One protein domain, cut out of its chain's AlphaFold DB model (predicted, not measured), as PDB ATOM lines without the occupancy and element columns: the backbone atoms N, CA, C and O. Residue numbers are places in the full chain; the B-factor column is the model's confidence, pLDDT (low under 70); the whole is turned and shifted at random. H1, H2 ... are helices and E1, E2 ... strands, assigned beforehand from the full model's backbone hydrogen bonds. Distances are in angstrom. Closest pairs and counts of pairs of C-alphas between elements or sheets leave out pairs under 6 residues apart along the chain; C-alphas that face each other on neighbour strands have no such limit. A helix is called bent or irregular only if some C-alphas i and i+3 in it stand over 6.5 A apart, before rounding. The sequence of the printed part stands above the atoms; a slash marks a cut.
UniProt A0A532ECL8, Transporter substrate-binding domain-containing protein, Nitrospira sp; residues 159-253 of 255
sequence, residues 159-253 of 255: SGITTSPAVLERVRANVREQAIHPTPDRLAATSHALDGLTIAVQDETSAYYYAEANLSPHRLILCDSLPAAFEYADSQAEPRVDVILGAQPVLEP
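What this domain is: This is residues 159 to 253 of the 255 residues of the protein "Transporter substrate-binding domain-containing protein" of Nitrospira sp (UniProt A0A532ECL8). A small twisted sheet of four strands forms the core, covered by helix H3 on one face and by H4 on the other, and a helical hairpin of H1 and H2 reaches away from it to one end of the longest axis. The short H5 follows E4 at the end of the printed part. The 95 printed residues hold five named helices and four named strands, along the chain E1 H1 H2 E2 H3 E3 H4 E4 H5; the sheet is mixed, in the order E1 E4 E2 E3, and the class is mixed, helices and strands. The whole is compact, with a radius of gyration of the C-alphas of 13.1 A and spans of 39 by 28 by 27 A.

Where its parts are: The strands are E1, residues 159 to 161, from C-alpha 159 at (14.691, -26.683, -79.979); E4, residues 243 to 247, 12.9 A; E2, residues 199 to 202, 10.2 A; and E3, residues 220 to 223, 9.3 A. The helices are H3, residues 206 to 214, 12.2 A; H4, residues 226 to 234, 12.8 A; H1, residues 165 to 180, 23.0 A; H2, residues 183 to 192, 15.0 A; and H5, residues 248 to 251, ending at C-alpha 251 at (8.598, -24.048, -76.337). H2 is irregular, but only just: C-alphas 184 and 187 are 6.7 A apart.

How they stand to each other: E1 and E4 are antiparallel, with N 159 and O 246 2.8 A apart. E4 and E2 are parallel, with N 245 and O 200 2.9 A apart, and so are E2 and E3, with N 221 and O 199 2.8 A apart. H3 and H4 are on opposite faces of the sheet, three layers with helices on both faces. H3 lies over E4 and E2 at a height over the sheet of 8.8 A, its closest C-alphas to E4 being Ala 207 and Gly 246, 5.2 A. H4 lies over E2 at a height of 8.4 A, with Gln 202 and Leu 226 closest, 5.2 A. Both run along the strands, at 18 and 9 degrees to E2 on the local plane. E2, H3, E3 form a strand-helix-strand unit, parallel neighbours joined through a helix; E3, H4, E4 form a split one, with E2 between its strands; both crossovers are right-handed. H1 only grazes the sheet with residues 167 to 171, and H5 only grazes it with residues 248 to 251. H1, with residues 174 to 179 alone, touches H2 in a hairpin, opposite ways at a shallow tilt of 19 degrees; Gln 178 and Ala 189 have the closest C-alphas, 5.9 A. H2 is not on the sheet. Every O i to N i+4 pair is within hydrogen-bond range in H3 and H4, 11 of 12 in H1 and 2 of 6 in H2, which has 4 of 7 O i to N i+3 pairs within range; H5 is too short for an O i to N i+4 pair.

The domain as a whole: The C-alphas farthest apart, Pro 182 and Ser 235, are 40.8 A apart. The printed part has no cut and no long link. Mean pLDDT of the printed part is 83.1; residues 178 to 179, 181 to 192 and 253 are under 70.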
ATOM      1  N   SER A 159      15.629 -26.661 -78.859       88.00
ATOM      2  CA  SER A 159      14.691 -26.683 -79.979       88.00
ATOM      3  C   SER A 159      14.459 -25.267 -80.504       88.00
ATOM      4  O   SER A 159      14.871 -24.285 -79.884       88.00
ATOM      5  N   GLY A 160      13.806 -25.178 -81.659       90.38
ATOM      6  CA  GLY A 160      13.400 -23.927 -82.282       90.38
ATOM      7  C   GLY A 160      11.917 -23.931 -82.629       90.38
ATOM      8  O   GLY A 160      11.380 -24.953 -83.055       90.38
ATOM      9  N   ILE A 161      11.269 -22.779 -82.478       91.62
ATOM     10  CA  ILE A 161       9.895 -22.540 -82.927       91.62
ATOM     11  C   ILE A 161       9.884 -21.462 -84.012       91.62
ATOM     12  O   ILE A 161      10.654 -20.503 -83.970       91.62
ATOM     13  N   THR A 162       9.020 -21.634 -85.009       91.19
ATOM     14  CA  THR A 162       8.808 -20.673 -86.094       91.19
ATOM     15  C   THR A 162       7.326 -20.603 -86.434       91.19
ATOM     16  O   THR A 162       6.627 -21.616 -86.399       91.19
ATOM     17  N   THR A 163       6.847 -19.410 -86.782       88.69
ATOM     18  CA  THR A 163       5.496 -19.197 -87.320       88.69
ATOM     19  C   THR A 163       5.451 -19.345 -88.842       88.69
ATOM     20  O   THR A 163       4.367 -19.411 -89.418       88.69
ATOM     21  N   SER A 164       6.609 -19.423 -89.512       89.75
ATOM     22  CA  SER A 164       6.711 -19.508 -90.969       89.75
ATOM     23  C   SER A 164       6.714 -20.964 -91.448       89.75
ATOM     24  O   SER A 164       7.686 -21.690 -91.210       89.75
ATOM     25  N   PRO A 165       5.691 -21.409 -92.209       90.69
ATOM     26  CA  PRO A 165       5.677 -22.757 -92.776       90.69
ATOM     27  C   PRO A 165       6.853 -23.004 -93.729       90.69
ATOM     28  O   PRO A 165       7.378 -24.110 -93.792       90.69
ATOM     29  N   ALA A 166       7.303 -21.969 -94.446       90.88
ATOM     30  CA  ALA A 166       8.433 -22.071 -95.366       90.88
ATOM     31  C   ALA A 166       9.757 -22.319 -94.627       90.88
ATOM     32  O   ALA A 166      10.558 -23.147 -95.061       90.88
ATOM     33  N   VAL A 167       9.971 -21.639 -93.493       91.19
ATOM     34  CA  VAL A 167      11.140 -21.876 -92.632       91.19
ATOM     35  C   VAL A 167      11.072 -23.281 -92.043       91.19
ATOM     36  O   VAL A 167      12.062 -24.008 -92.096       91.19
ATOM     37  N   LEU A 168       9.899 -23.702 -91.560       90.75
ATOM     38  CA  LEU A 168       9.703 -25.041 -91.008       90.75
ATOM     39  C   LEU A 168      10.039 -26.145 -92.021       90.75
ATOM     40  O   LEU A 168      10.775 -27.074 -91.692       90.75
ATOM     41  N   GLU A 169       9.538 -26.042 -93.253       89.56
ATOM     42  CA  GLU A 169       9.824 -27.028 -94.301       89.56
ATOM     43  C   GLU A 169      11.295 -27.009 -94.728       89.56
ATOM     44  O   GLU A 169      11.886 -28.074 -94.909       89.56
ATOM     45  N   ARG A 170      11.923 -25.828 -94.803       88.88
ATOM     46  CA  ARG A 170      13.363 -25.705 -95.071       88.88
ATOM     47  C   ARG A 170      14.198 -26.399 -93.995       88.88
ATOM     48  O   ARG A 170      15.063 -27.206 -94.324       88.88
ATOM     49  N   VAL A 171      13.921 -26.130 -92.719       87.38
ATOM     50  CA  VAL A 171      14.638 -26.758 -91.598       87.38
ATOM     51  C   VAL A 171      14.403 -28.270 -91.593       87.38
ATOM     52  O   VAL A 171      15.354 -29.033 -91.453       87.38
ATOM     53  N   ARG A 172      13.165 -28.733 -91.818       86.56
ATOM     54  CA  ARG A 172      12.855 -30.171 -91.927       86.56
ATOM     55  C   ARG A 172      13.601 -30.847 -93.071       86.56
ATOM     56  O   ARG A 172      14.082 -31.963 -92.884       86.56
ATOM     57  N   ALA A 173      13.678 -30.208 -94.237       85.12
ATOM     58  CA  ALA A 173      14.422 -30.724 -95.380       85.12
ATOM     59  C   ALA A 173      15.911 -30.861 -95.039       85.12
ATOM     60  O   ALA A 173      16.457 -31.955 -95.183       85.12
ATOM     61  N   ASN A 174      16.511 -29.810 -94.468       81.12
ATOM     62  CA  ASN A 174      17.907 -29.817 -94.035       81.12
ATOM     63  C   ASN A 174      18.171 -30.933 -93.012       81.12
ATOM     64  O   ASN A 174      19.078 -31.736 -93.190       81.12
ATOM     65  N   VAL A 175      17.339 -31.058 -91.972       79.81
ATOM     66  CA  VAL A 175      17.496 -32.105 -90.943       79.81
ATOM     67  C   VAL A 175      17.339 -33.516 -91.529       79.81
ATOM     68  O   VAL A 175      18.061 -34.435 -91.137       79.81
ATOM     69  N   ARG A 176      16.418 -33.721 -92.481       80.88
ATOM     70  CA  ARG A 176      16.253 -35.020 -93.161       80.88
ATOM     71  C   ARG A 176      17.468 -35.381 -94.003       80.88
ATOM     72  O   ARG A 176      17.903 -36.527 -93.943       80.88
ATOM     73  N   GLU A 177      18.010 -34.426 -94.749       72.25
ATOM     74  CA  GLU A 177      19.233 -34.613 -95.534       72.25
ATOM     75  C   GLU A 177      20.405 -35.012 -94.623       72.25
ATOM     76  O   GLU A 177      21.110 -35.982 -94.886       72.25
ATOM     77  N   GLN A 178      20.515 -34.379 -93.453       67.88
ATOM     78  CA  GLN A 178      21.536 -34.678 -92.440       67.88
ATOM     79  C   GLN A 178      21.399 -36.075 -91.820       67.88
ATOM     80  O   GLN A 178      22.402 -36.729 -91.529       67.88
ATOM     81  N   ALA A 179      20.171 -36.566 -91.630       66.62
ATOM     82  CA  ALA A 179      19.929 -37.901 -91.082       66.62
ATOM     83  C   ALA A 179      20.456 -39.027 -91.995       66.62
ATOM     84  O   ALA A 179      20.732 -40.129 -91.506       66.62
ATOM     85  N   ILE A 180      20.630 -38.744 -93.291       71.31
ATOM     86  CA  ILE A 180      21.154 -39.673 -94.300       71.31
ATOM     87  C   ILE A 180      22.692 -39.794 -94.203       71.31
ATOM     88  O   ILE A 180      23.246 -40.819 -94.600       71.31
ATOM     89  N   HIS A 181      23.384 -38.813 -93.609       62.34
ATOM     90  CA  HIS A 181      24.845 -38.815 -93.459       62.34
ATOM     91  C   HIS A 181      25.344 -39.611 -92.223       62.34
ATOM     92  O   HIS A 181      24.611 -39.754 -91.230       62.34
ATOM     93  N   PRO A 182      26.587 -40.151 -92.254       60.19
ATOM     94  CA  PRO A 182      27.183 -40.914 -91.150       60.19
ATOM     95  C   PRO A 182      27.286 -40.107 -89.845       60.19
ATOM     96  O   PRO A 182      27.419 -38.888 -89.850       60.19
ATOM     97  N   THR A 183      27.269 -40.791 -88.698       59.19
ATOM     98  CA  THR A 183      27.223 -40.195 -87.346       59.19
ATOM     99  C   THR A 183      28.266 -39.113 -87.014       59.19
ATOM    100  O   THR A 183      27.874 -38.172 -86.324       59.19
ATOM    101  N   PRO A 184      29.538 -39.174 -87.463       52.81
ATOM    102  CA  PRO A 184      30.517 -38.115 -87.193       52.81
ATOM    103  C   PRO A 184      30.161 -36.785 -87.874       52.81
ATOM    104  O   PRO A 184      30.420 -35.727 -87.307       52.81
ATOM    105  N   ASP A 185      29.503 -36.841 -89.036       54.50
ATOM    106  CA  ASP A 185      29.081 -35.658 -89.792       54.50
ATOM    107  C   ASP A 185      27.776 -35.061 -89.258       54.50
ATOM    108  O   ASP A 185      27.485 -33.904 -89.525       54.50
ATOM    109  N   ARG A 186      26.984 -35.789 -88.459       56.16
ATOM    110  CA  ARG A 186      25.667 -35.303 -88.005       56.16
ATOM    111  C   ARG A 186      25.728 -34.078 -87.097       56.16
ATOM    112  O   ARG A 186      24.815 -33.262 -87.171       56.16
ATOM    113  N   LEU A 187      26.757 -33.941 -86.253       51.34
ATOM    114  CA  LEU A 187      26.897 -32.802 -85.328       51.34
ATOM    115  C   LEU A 187      27.330 -31.525 -86.069       51.34
ATOM    116  O   LEU A 187      26.775 -30.457 -85.841       51.34
ATOM    117  N   ALA A 188      28.275 -31.665 -87.004       52.78
ATOM    118  CA  ALA A 188      28.680 -30.593 -87.911       52.78
ATOM    119  C   ALA A 188      27.586 -30.265 -88.938       52.78
ATOM    120  O   ALA A 188      27.501 -29.145 -89.413       52.78
ATOM    121  N   ALA A 189      26.724 -31.225 -89.273       50.59
ATOM    122  CA  ALA A 189      25.623 -30.988 -90.188       50.59
ATOM    123  C   ALA A 189      24.405 -30.355 -89.489       50.59
ATOM    124  O   ALA A 189      23.719 -29.553 -90.111       50.59
ATOM    125  N   THR A 190      24.168 -30.612 -88.193       55.38
ATOM    126  CA  THR A 190      23.058 -29.973 -87.451       55.38
ATOM    127  C   THR A 190      23.226 -28.463 -87.304       55.38
ATOM    128  O   THR A 190      22.215 -27.763 -87.293       55.38
ATOM    129  N   SER A 191      24.459 -27.939 -87.271       57.59
ATOM    130  CA  SER A 191      24.697 -26.486 -87.291       57.59
ATOM    131  C   SER A 191      24.188 -25.835 -88.584       57.59
ATOM    132  O   SER A 191      23.600 -24.759 -88.532       57.59
ATOM    133  N   HIS A 192      24.274 -26.535 -89.720       68.06
ATOM    134  CA  HIS A 192      23.812 -26.034 -91.017       68.06
ATOM    135  C   HIS A 192      22.286 -25.988 -91.172       68.06
ATOM    136  O   HIS A 192      21.773 -25.336 -92.085       68.06
ATOM    137  N   ALA A 193      21.519 -26.661 -90.302       75.12
ATOM    138  CA  ALA A 193      20.057 -26.683 -90.421       75.12
ATOM    139  C   ALA A 193      19.445 -25.277 -90.325       75.12
ATOM    140  O   ALA A 193      18.431 -25.004 -90.973       75.12
ATOM    141  N   LEU A 194      20.087 -24.400 -89.550       85.44
ATOM    142  CA  LEU A 194      19.646 -23.037 -89.268       85.44
ATOM    143  C   LEU A 194      20.417 -21.975 -90.070       85.44
ATOM    144  O   LEU A 194      20.232 -20.779 -89.846       85.44
ATOM    145  N   ASP A 195      21.259 -22.382 -91.021       83.19
ATOM    146  CA  ASP A 195      22.114 -21.450 -91.753       83.19
ATOM    147  C   ASP A 195      21.318 -20.393 -92.523       83.19
ATOM    148  O   ASP A 195      20.376 -20.671 -93.272       83.19
ATOM    149  N   GLY A 196      21.739 -19.140 -92.368       85.31
ATOM    150  CA  GLY A 196      21.123 -17.991 -93.027       85.31
ATOM    151  C   GLY A 196      19.742 -17.606 -92.490       85.31
ATOM    152  O   GLY A 196      19.147 -16.686 -93.045       85.31
ATOM    153  N   LEU A 197      19.244 -18.278 -91.447       90.38
ATOM    154  CA  LEU A 197      18.066 -17.848 -90.700       90.38
ATOM    155  C   LEU A 197      18.473 -16.837 -89.627       90.38
ATOM    156  O   LEU A 197      19.546 -16.949 -89.034       90.38
ATOM    157  N   THR A 198      17.616 -15.854 -89.381       93.88
ATOM    158  CA  THR A 198      17.737 -14.941 -88.245       93.88
ATOM    159  C   THR A 198      17.122 -15.590 -87.010       93.88
ATOM    160  O   THR A 198      15.961 -16.003 -87.017       93.88
ATOM    161  N   ILE A 199      17.904 -15.677 -85.943       94.00
ATOM    162  CA  ILE A 199      17.595 -16.457 -84.754       94.00
ATOM    163  C   ILE A 199      17.438 -15.525 -83.564       94.00
ATOM    164  O   ILE A 199      18.377 -14.811 -83.232       94.00
ATOM    165  N   ALA A 200      16.290 -15.557 -82.893       95.25
ATOM    166  CA  ALA A 200      16.135 -14.932 -81.584       95.25
ATOM    167  C   ALA A 200      16.392 -15.955 -80.476       95.25
ATOM    168  O   ALA A 200      15.936 -17.098 -80.558       95.25
ATOM    169  N   VAL A 201      17.119 -15.561 -79.433       94.12
ATOM    170  CA  VAL A 201      17.426 -16.440 -78.299       94.12
ATOM    171  C   VAL A 201      17.511 -15.645 -77.003       94.12
ATOM    172  O   VAL A 201      17.974 -14.508 -76.999       94.12
ATOM    173  N   GLN A 202      17.075 -16.245 -75.895       92.69
ATOM    174  CA  GLN A 202      17.247 -15.649 -74.572       92.69
ATOM    175  C   GLN A 202      18.703 -15.763 -74.106       92.69
ATOM    176  O   GLN A 202      19.269 -16.860 -74.107       92.69
ATOM    177  N   ASP A 203      19.253 -14.647 -73.637       89.19
ATOM    178  CA  ASP A 203      20.611 -14.539 -73.107       89.19
ATOM    179  C   ASP A 203      20.904 -15.500 -71.941       89.19
ATOM    180  O   ASP A 203      20.014 -15.893 -71.182       89.19
ATOM    181  N   GLU A 204      22.172 -15.904 -71.834       86.12
ATOM    182  CA  GLU A 204      22.752 -16.802 -70.821       86.12
ATOM    183  C   GLU A 204      22.135 -18.213 -70.713       86.12
ATOM    184  O   GLU A 204      22.569 -19.051 -69.905       86.12
ATOM    185  N   THR A 205      21.152 -18.540 -71.553       88.94
ATOM    186  CA  THR A 205      20.550 -19.876 -71.615       88.94
ATOM    187  C   THR A 205      21.454 -20.882 -72.326       88.94
ATOM    188  O   THR A 205      22.414 -20.545 -73.014       88.94
ATOM    189  N   SER A 206      21.141 -22.172 -72.188       87.81
ATOM    190  CA  SER A 206      21.837 -23.206 -72.962       87.81
ATOM    191  C   SER A 206      21.651 -23.055 -74.472       87.81
ATOM    192  O   SER A 206      22.575 -23.332 -75.233       87.81
ATOM    193  N   ALA A 207      20.475 -22.582 -74.896       89.88
ATOM    194  CA  ALA A 207      20.181 -22.275 -76.289       89.88
ATOM    195  C   ALA A 207      21.060 -21.133 -76.816       89.88
ATOM    196  O   ALA A 207      21.531 -21.223 -77.947       89.88
ATOM    197  N   TYR A 208      21.331 -20.112 -75.993       90.75
ATOM    198  CA  TYR A 208      22.248 -19.027 -76.346       90.75
ATOM    199  C   TYR A 208      23.658 -19.550 -76.621       90.75
ATOM    200  O   TYR A 208      24.165 -19.356 -77.721       90.75
ATOM    201  N   TYR A 209      24.259 -20.290 -75.686       87.12
ATOM    202  CA  TYR A 209      25.620 -20.809 -75.879       87.12
ATOM    203  C   TYR A 209      25.715 -21.809 -77.038       87.12
ATOM    204  O   TYR A 209      26.732 -21.877 -77.726       87.12
ATOM    205  N   TYR A 210      24.651 -22.575 -77.297       85.88
ATOM    206  CA  TYR A 210      24.575 -23.395 -78.504       85.88
ATOM    207  C   TYR A 210      24.574 -22.536 -79.771       85.88
ATOM    208  O   TYR A 210      25.341 -22.820 -80.690       85.88
ATOM    209  N   ALA A 211      23.738 -21.497 -79.821       88.31
ATOM    210  CA  ALA A 211      23.648 -20.602 -80.964       88.31
ATOM    211  C   ALA A 211      24.972 -19.864 -81.205       88.31
ATOM    212  O   ALA A 211      25.448 -19.824 -82.332       88.31
ATOM    213  N   GLU A 212      25.606 -19.359 -80.147       86.56
ATOM    214  CA  GLU A 212      26.911 -18.694 -80.203       86.56
ATOM    215  C   GLU A 212      28.008 -19.618 -80.752       86.56
ATOM    216  O   GLU A 212      28.820 -19.201 -81.575       86.56
ATOM    217  N   ALA A 213      28.017 -20.888 -80.338       83.12
ATOM    218  CA  ALA A 213      29.044 -21.840 -80.751       83.12
ATOM    219  C   ALA A 213      28.839 -22.413 -82.165       83.12
ATOM    220  O   ALA A 213      29.807 -22.863 -82.778       83.12
ATOM    221  N   ASN A 214      27.601 -22.449 -82.669       80.88
ATOM    222  CA  ASN A 214      27.262 -23.196 -83.886       80.88
ATOM    223  C   ASN A 214      26.694 -22.335 -85.020       80.88
ATOM    224  O   ASN A 214      26.669 -22.803 -86.155       80.88
ATOM    225  N   LEU A 215      26.227 -21.115 -84.744       82.19
ATOM    226  CA  LEU A 215      25.525 -20.268 -85.711       82.19
ATOM    227  C   LEU A 215      26.299 -18.975 -85.984       82.19
ATOM    228  O   LEU A 215      27.176 -18.559 -85.229       82.19
ATOM    229  N   SER A 216      25.972 -18.309 -87.092       79.12
ATOM    230  CA  SER A 216      26.616 -17.041 -87.448       79.12
ATOM    231  C   SER A 216      26.163 -15.906 -86.515       79.12
ATOM    232  O   SER A 216      24.963 -15.617 -86.462       79.12
ATOM    233  N   PRO A 217      27.088 -15.181 -85.853       74.50
ATOM    234  CA  PRO A 217      26.738 -14.146 -84.875       74.50
ATOM    235  C   PRO A 217      25.975 -12.964 -85.493       74.50
ATOM    236  O   PRO A 217      25.171 -12.330 -84.824       74.50
ATOM    237  N   HIS A 218      26.144 -12.700 -86.794       74.62
ATOM    238  CA  HIS A 218      25.447 -11.615 -87.510       74.62
ATOM    239  C   HIS A 218      23.937 -11.846 -87.671       74.62
ATOM    240  O   HIS A 218      23.224 -10.973 -88.163       74.62
ATOM    241  N   ARG A 219      23.460 -13.045 -87.334       85.12
ATOM    242  CA  ARG A 219      22.060 -13.453 -87.453       85.12
ATOM    243  C   ARG A 219      21.439 -13.784 -86.100       85.12
ATOM    244  O   ARG A 219      20.303 -14.242 -86.072       85.12
ATOM    245  N   LEU A 220      22.161 -13.550 -85.005       92.06
ATOM    246  CA  LEU A 220      21.679 -13.793 -83.657       92.06
ATOM    247  C   LEU A 220      21.110 -12.501 -83.061       92.06
ATOM    248  O   LEU A 220      21.820 -11.511 -82.903       92.06
ATOM    249  N   ILE A 221      19.826 -12.521 -82.723       93.69
ATOM    250  CA  ILE A 221      19.154 -11.489 -81.940       93.69
ATOM    251  C   ILE A 221      19.137 -11.965 -80.492       93.69
ATOM    252  O   ILE A 221      18.457 -12.934 -80.144       93.69
ATOM    253  N   LEU A 222      19.914 -11.286 -79.654       93.56
ATOM    254  CA  LEU A 222      19.973 -11.575 -78.233       93.56
ATOM    255  C   LEU A 222      18.817 -10.877 -77.521       93.56
ATOM    256  O   LEU A 222      18.747  -9.648 -77.473       93.56
ATOM    257  N   CYS A 223      17.910 -11.677 -76.976       92.69
ATOM    258  CA  CYS A 223      16.773 -11.209 -76.210       92.69
ATOM    259  C   CYS A 223      17.057 -11.351 -74.721       92.69
ATOM    260  O   CYS A 223      17.695 -12.289 -74.247       92.69
ATOM    261  N   ASP A 224      16.528 -10.408 -73.967       90.06
ATOM    262  CA  ASP A 224      16.776 -10.285 -72.541       90.06
ATOM    263  C   ASP A 224      15.942 -11.293 -71.708       90.06
ATOM    264  O   ASP A 224      16.215 -11.524 -70.525       90.06
ATOM    265  N   SER A 225      14.925 -11.880 -72.345       89.81
ATOM    266  CA  SER A 225      13.986 -12.880 -71.845       89.81
ATOM    267  C   SER A 225      13.343 -13.626 -73.028       89.81
ATOM    268  O   SER A 225      13.304 -13.114 -74.151       89.81
ATOM    269  N   LEU A 226      12.815 -14.833 -72.798       89.56
ATOM    270  CA  LEU A 226      12.081 -15.564 -73.836       89.56
ATOM    271  C   LEU A 226      10.789 -14.844 -74.291       89.56
ATOM    272  O   LEU A 226      10.559 -14.789 -75.496       89.56
ATOM    273  N   PRO A 227       9.963 -14.245 -73.404       89.69
ATOM    274  CA  PRO A 227       8.830 -13.421 -73.833       89.69
ATOM    275  C   PRO A 227       9.227 -12.271 -74.765       89.69
ATOM    276  O   PRO A 227       8.565 -12.071 -75.777       89.69
ATOM    277  N   ALA A 228      10.349 -11.591 -74.502       91.06
ATOM    278  CA  ALA A 228      10.840 -10.539 -75.392       91.06
ATOM    279  C   ALA A 228      11.188 -11.063 -76.798       91.06
ATOM    280  O   ALA A 228      11.016 -10.341 -77.777       91.06
ATOM    281  N   ALA A 229      11.630 -12.321 -76.926       91.81
ATOM    282  CA  ALA A 229      11.848 -12.942 -78.235       91.81
ATOM    283  C   ALA A 229      10.534 -13.133 -79.013       91.81
ATOM    284  O   ALA A 229      10.499 -12.885 -80.219       91.81
ATOM    285  N   PHE A 230       9.455 -13.527 -78.328       91.25
ATOM    286  CA  PHE A 230       8.120 -13.621 -78.928       91.25
ATOM    287  C   PHE A 230       7.574 -12.243 -79.313       91.25
ATOM    288  O   PHE A 230       7.170 -12.045 -80.454       91.25
ATOM    289  N   GLU A 231       7.639 -11.268 -78.404       91.81
ATOM    290  CA  GLU A 231       7.183  -9.897 -78.665       91.81
ATOM    291  C   GLU A 231       7.930  -9.261 -79.842       91.81
ATOM    292  O   GLU A 231       7.322  -8.622 -80.703       91.81
ATOM    293  N   TYR A 232       9.247  -9.468 -79.923       91.62
ATOM    294  CA  TYR A 232      10.042  -8.990 -81.047       91.62
ATOM    295  C   TYR A 232       9.596  -9.647 -82.361       91.62
ATOM    296  O   TYR A 232       9.400  -8.942 -83.354       91.62
ATOM    297  N   ALA A 233       9.394 -10.970 -82.376       91.19
ATOM    298  CA  ALA A 233       8.920 -11.684 -83.561       91.19
ATOM    299  C   ALA A 233       7.539 -11.184 -84.034       91.19
ATOM    300  O   ALA A 233       7.325 -11.028 -85.239       91.19
ATOM    301  N   ASP A 234       6.642 -10.853 -83.100       90.00
ATOM    302  CA  ASP A 234       5.303 -10.326 -83.394       90.00
ATOM    303  C   ASP A 234       5.316  -8.854 -83.839       90.00
ATOM    304  O   ASP A 234       4.455  -8.422 -84.612       90.00
ATOM    305  N   SER A 235       6.311  -8.074 -83.401       89.06
ATOM    306  CA  SER A 235       6.414  -6.632 -83.678       89.06
ATOM    307  C   SER A 235       6.683  -6.269 -85.146       89.06
ATOM    308  O   SER A 235       6.607  -5.097 -85.511       89.06
ATOM    309  N   GLN A 236       7.012  -7.254 -85.995       80.12
ATOM    310  CA  GLN A 236       7.450  -7.062 -87.386       80.12
ATOM    311  C   GLN A 236       8.684  -6.152 -87.544       80.12
ATOM    312  O   GLN A 236       8.924  -5.623 -88.633       80.12
ATOM    313  N   ALA A 237       9.470  -5.969 -86.479       86.62
ATOM    314  CA  ALA A 237      10.732  -5.247 -86.530       86.62
ATOM    315  C   ALA A 237      11.748  -5.946 -87.453       86.62
ATOM    316  O   ALA A 237      11.731  -7.166 -87.625       86.62
ATOM    317  N   GLU A 238      12.652  -5.156 -88.039       87.69
ATOM    318  CA  GLU A 238      13.768  -5.665 -88.837       87.69
ATOM    319  C   GLU A 238      15.064  -5.686 -88.002       87.69
ATOM    320  O   GLU A 238      15.352  -4.699 -87.319       87.69
ATOM    321  N   PRO A 239      15.880  -6.756 -88.081       88.75
ATOM    322  CA  PRO A 239      15.684  -7.938 -88.925       88.75
ATOM    323  C   PRO A 239      14.561  -8.845 -88.406       88.75
ATOM    324  O   PRO A 239      14.441  -9.043 -87.197       88.75
ATOM    325  N   ARG A 240      13.767  -9.420 -89.321       91.38
ATOM    326  CA  ARG A 240      12.730 -10.408 -88.966       91.38
ATOM    327  C   ARG A 240      13.335 -11.651 -88.328       91.38
ATOM    328  O   ARG A 240      14.338 -12.166 -88.814       91.38
ATOM    329  N   VAL A 241      12.673 -12.164 -87.293       93.38
ATOM    330  CA  VAL A 241      13.014 -13.444 -86.660       93.38
ATOM    331  C   VAL A 241      12.428 -14.587 -87.475       93.38
ATOM    332  O   VAL A 241      11.217 -14.662 -87.669       93.38
ATOM    333  N   ASP A 242      13.288 -15.501 -87.916       93.31
ATOM    334  CA  ASP A 242      12.863 -16.729 -88.584       93.31
ATOM    335  C   ASP A 242      12.582 -17.842 -87.568       93.31
ATOM    336  O   ASP A 242      11.640 -18.618 -87.749       93.31
ATOM    337  N   VAL A 243      13.391 -17.934 -86.506       93.88
ATOM    338  CA  VAL A 243      13.299 -18.977 -85.472       93.88
ATOM    339  C   VAL A 243      13.595 -18.388 -84.093       93.88
ATOM    340  O   VAL A 243      14.574 -17.663 -83.923       93.88
ATOM    341  N   ILE A 244      12.793 -18.753 -83.094       94.44
ATOM    342  CA  ILE A 244      13.110 -18.539 -81.677       94.44
ATOM    343  C   ILE A 244      13.707 -19.837 -81.130       94.44
ATOM    344  O   ILE A 244      13.046 -20.877 -81.168       94.44
ATOM    345  N   LEU A 245      14.946 -19.791 -80.635       93.12
ATOM    346  CA  LEU A 245      15.617 -20.928 -79.998       93.12
ATOM    347  C   LEU A 245      15.408 -20.931 -78.481       93.12
ATOM    348  O   LEU A 245      15.452 -19.894 -77.822       93.12
ATOM    349  N   GLY A 246      15.244 -22.124 -77.915       90.81
ATOM    350  CA  GLY A 246      15.012 -22.307 -76.485       90.81
ATOM    351  C   GLY A 246      15.012 -23.774 -76.067       90.81
ATOM    352  O   GLY A 246      15.343 -24.669 -76.844       90.81
ATOM    353  N   ALA A 247      14.640 -24.034 -74.816       88.31
ATOM    354  CA  ALA A 247      14.450 -25.395 -74.336       88.31
ATOM    355  C   ALA A 247      13.137 -25.974 -74.890       88.31
ATOM    356  O   ALA A 247      12.078 -25.377 -74.724       88.31
ATOM    357  N   GLN A 248      13.190 -27.163 -75.490       87.44
ATOM    358  CA  GLN A 248      12.033 -27.877 -76.035       87.44
ATOM    359  C   GLN A 248      10.808 -27.892 -75.100       87.44
ATOM    360  O   GLN A 248       9.762 -27.419 -75.537       87.44
ATOM    361  N   PRO A 249      10.899 -28.330 -73.826       86.88
ATOM    362  CA  PRO A 249       9.720 -28.392 -72.957       86.88
ATOM    363  C   PRO A 249       9.117 -27.018 -72.634       86.88
ATOM    364  O   PRO A 249       7.957 -26.946 -72.249       86.88
ATOM    365  N   VAL A 250       9.889 -25.939 -72.794       86.88
ATOM    366  CA  VAL A 250       9.425 -24.557 -72.608       86.88
ATOM    367  C   VAL A 250       8.726 -24.027 -73.862       86.88
ATOM    368  O   VAL A 250       7.804 -23.223 -73.755       86.88
ATOM    369  N   LEU A 251       9.154 -24.473 -75.048       87.06
ATOM    370  CA  LEU A 251       8.598 -24.048 -76.337       87.06
ATOM    371  C   LEU A 251       7.385 -24.881 -76.785       87.06
ATOM    372  O   LEU A 251       6.529 -24.369 -77.499       87.06
ATOM    373  N   GLU A 252       7.297 -26.152 -76.388       76.88
ATOM    374  CA  GLU A 252       6.188 -27.053 -76.751       76.88
ATOM    375  C   GLU A 252       4.780 -26.522 -76.401       76.88
ATOM    376  O   GLU A 252       3.881 -26.685 -77.226       76.88
ATOM    377  N   PRO A 253       4.545 -25.848 -75.256       60.50
ATOM    378  CA  PRO A 253       3.225 -25.319 -74.891       60.50
ATOM    379  C   PRO A 253       2.796 -24.042 -75.642       60.50
ATOM    380  O   PRO A 253       1.812 -23.412 -75.246       60.50
TER     381      PRO A 253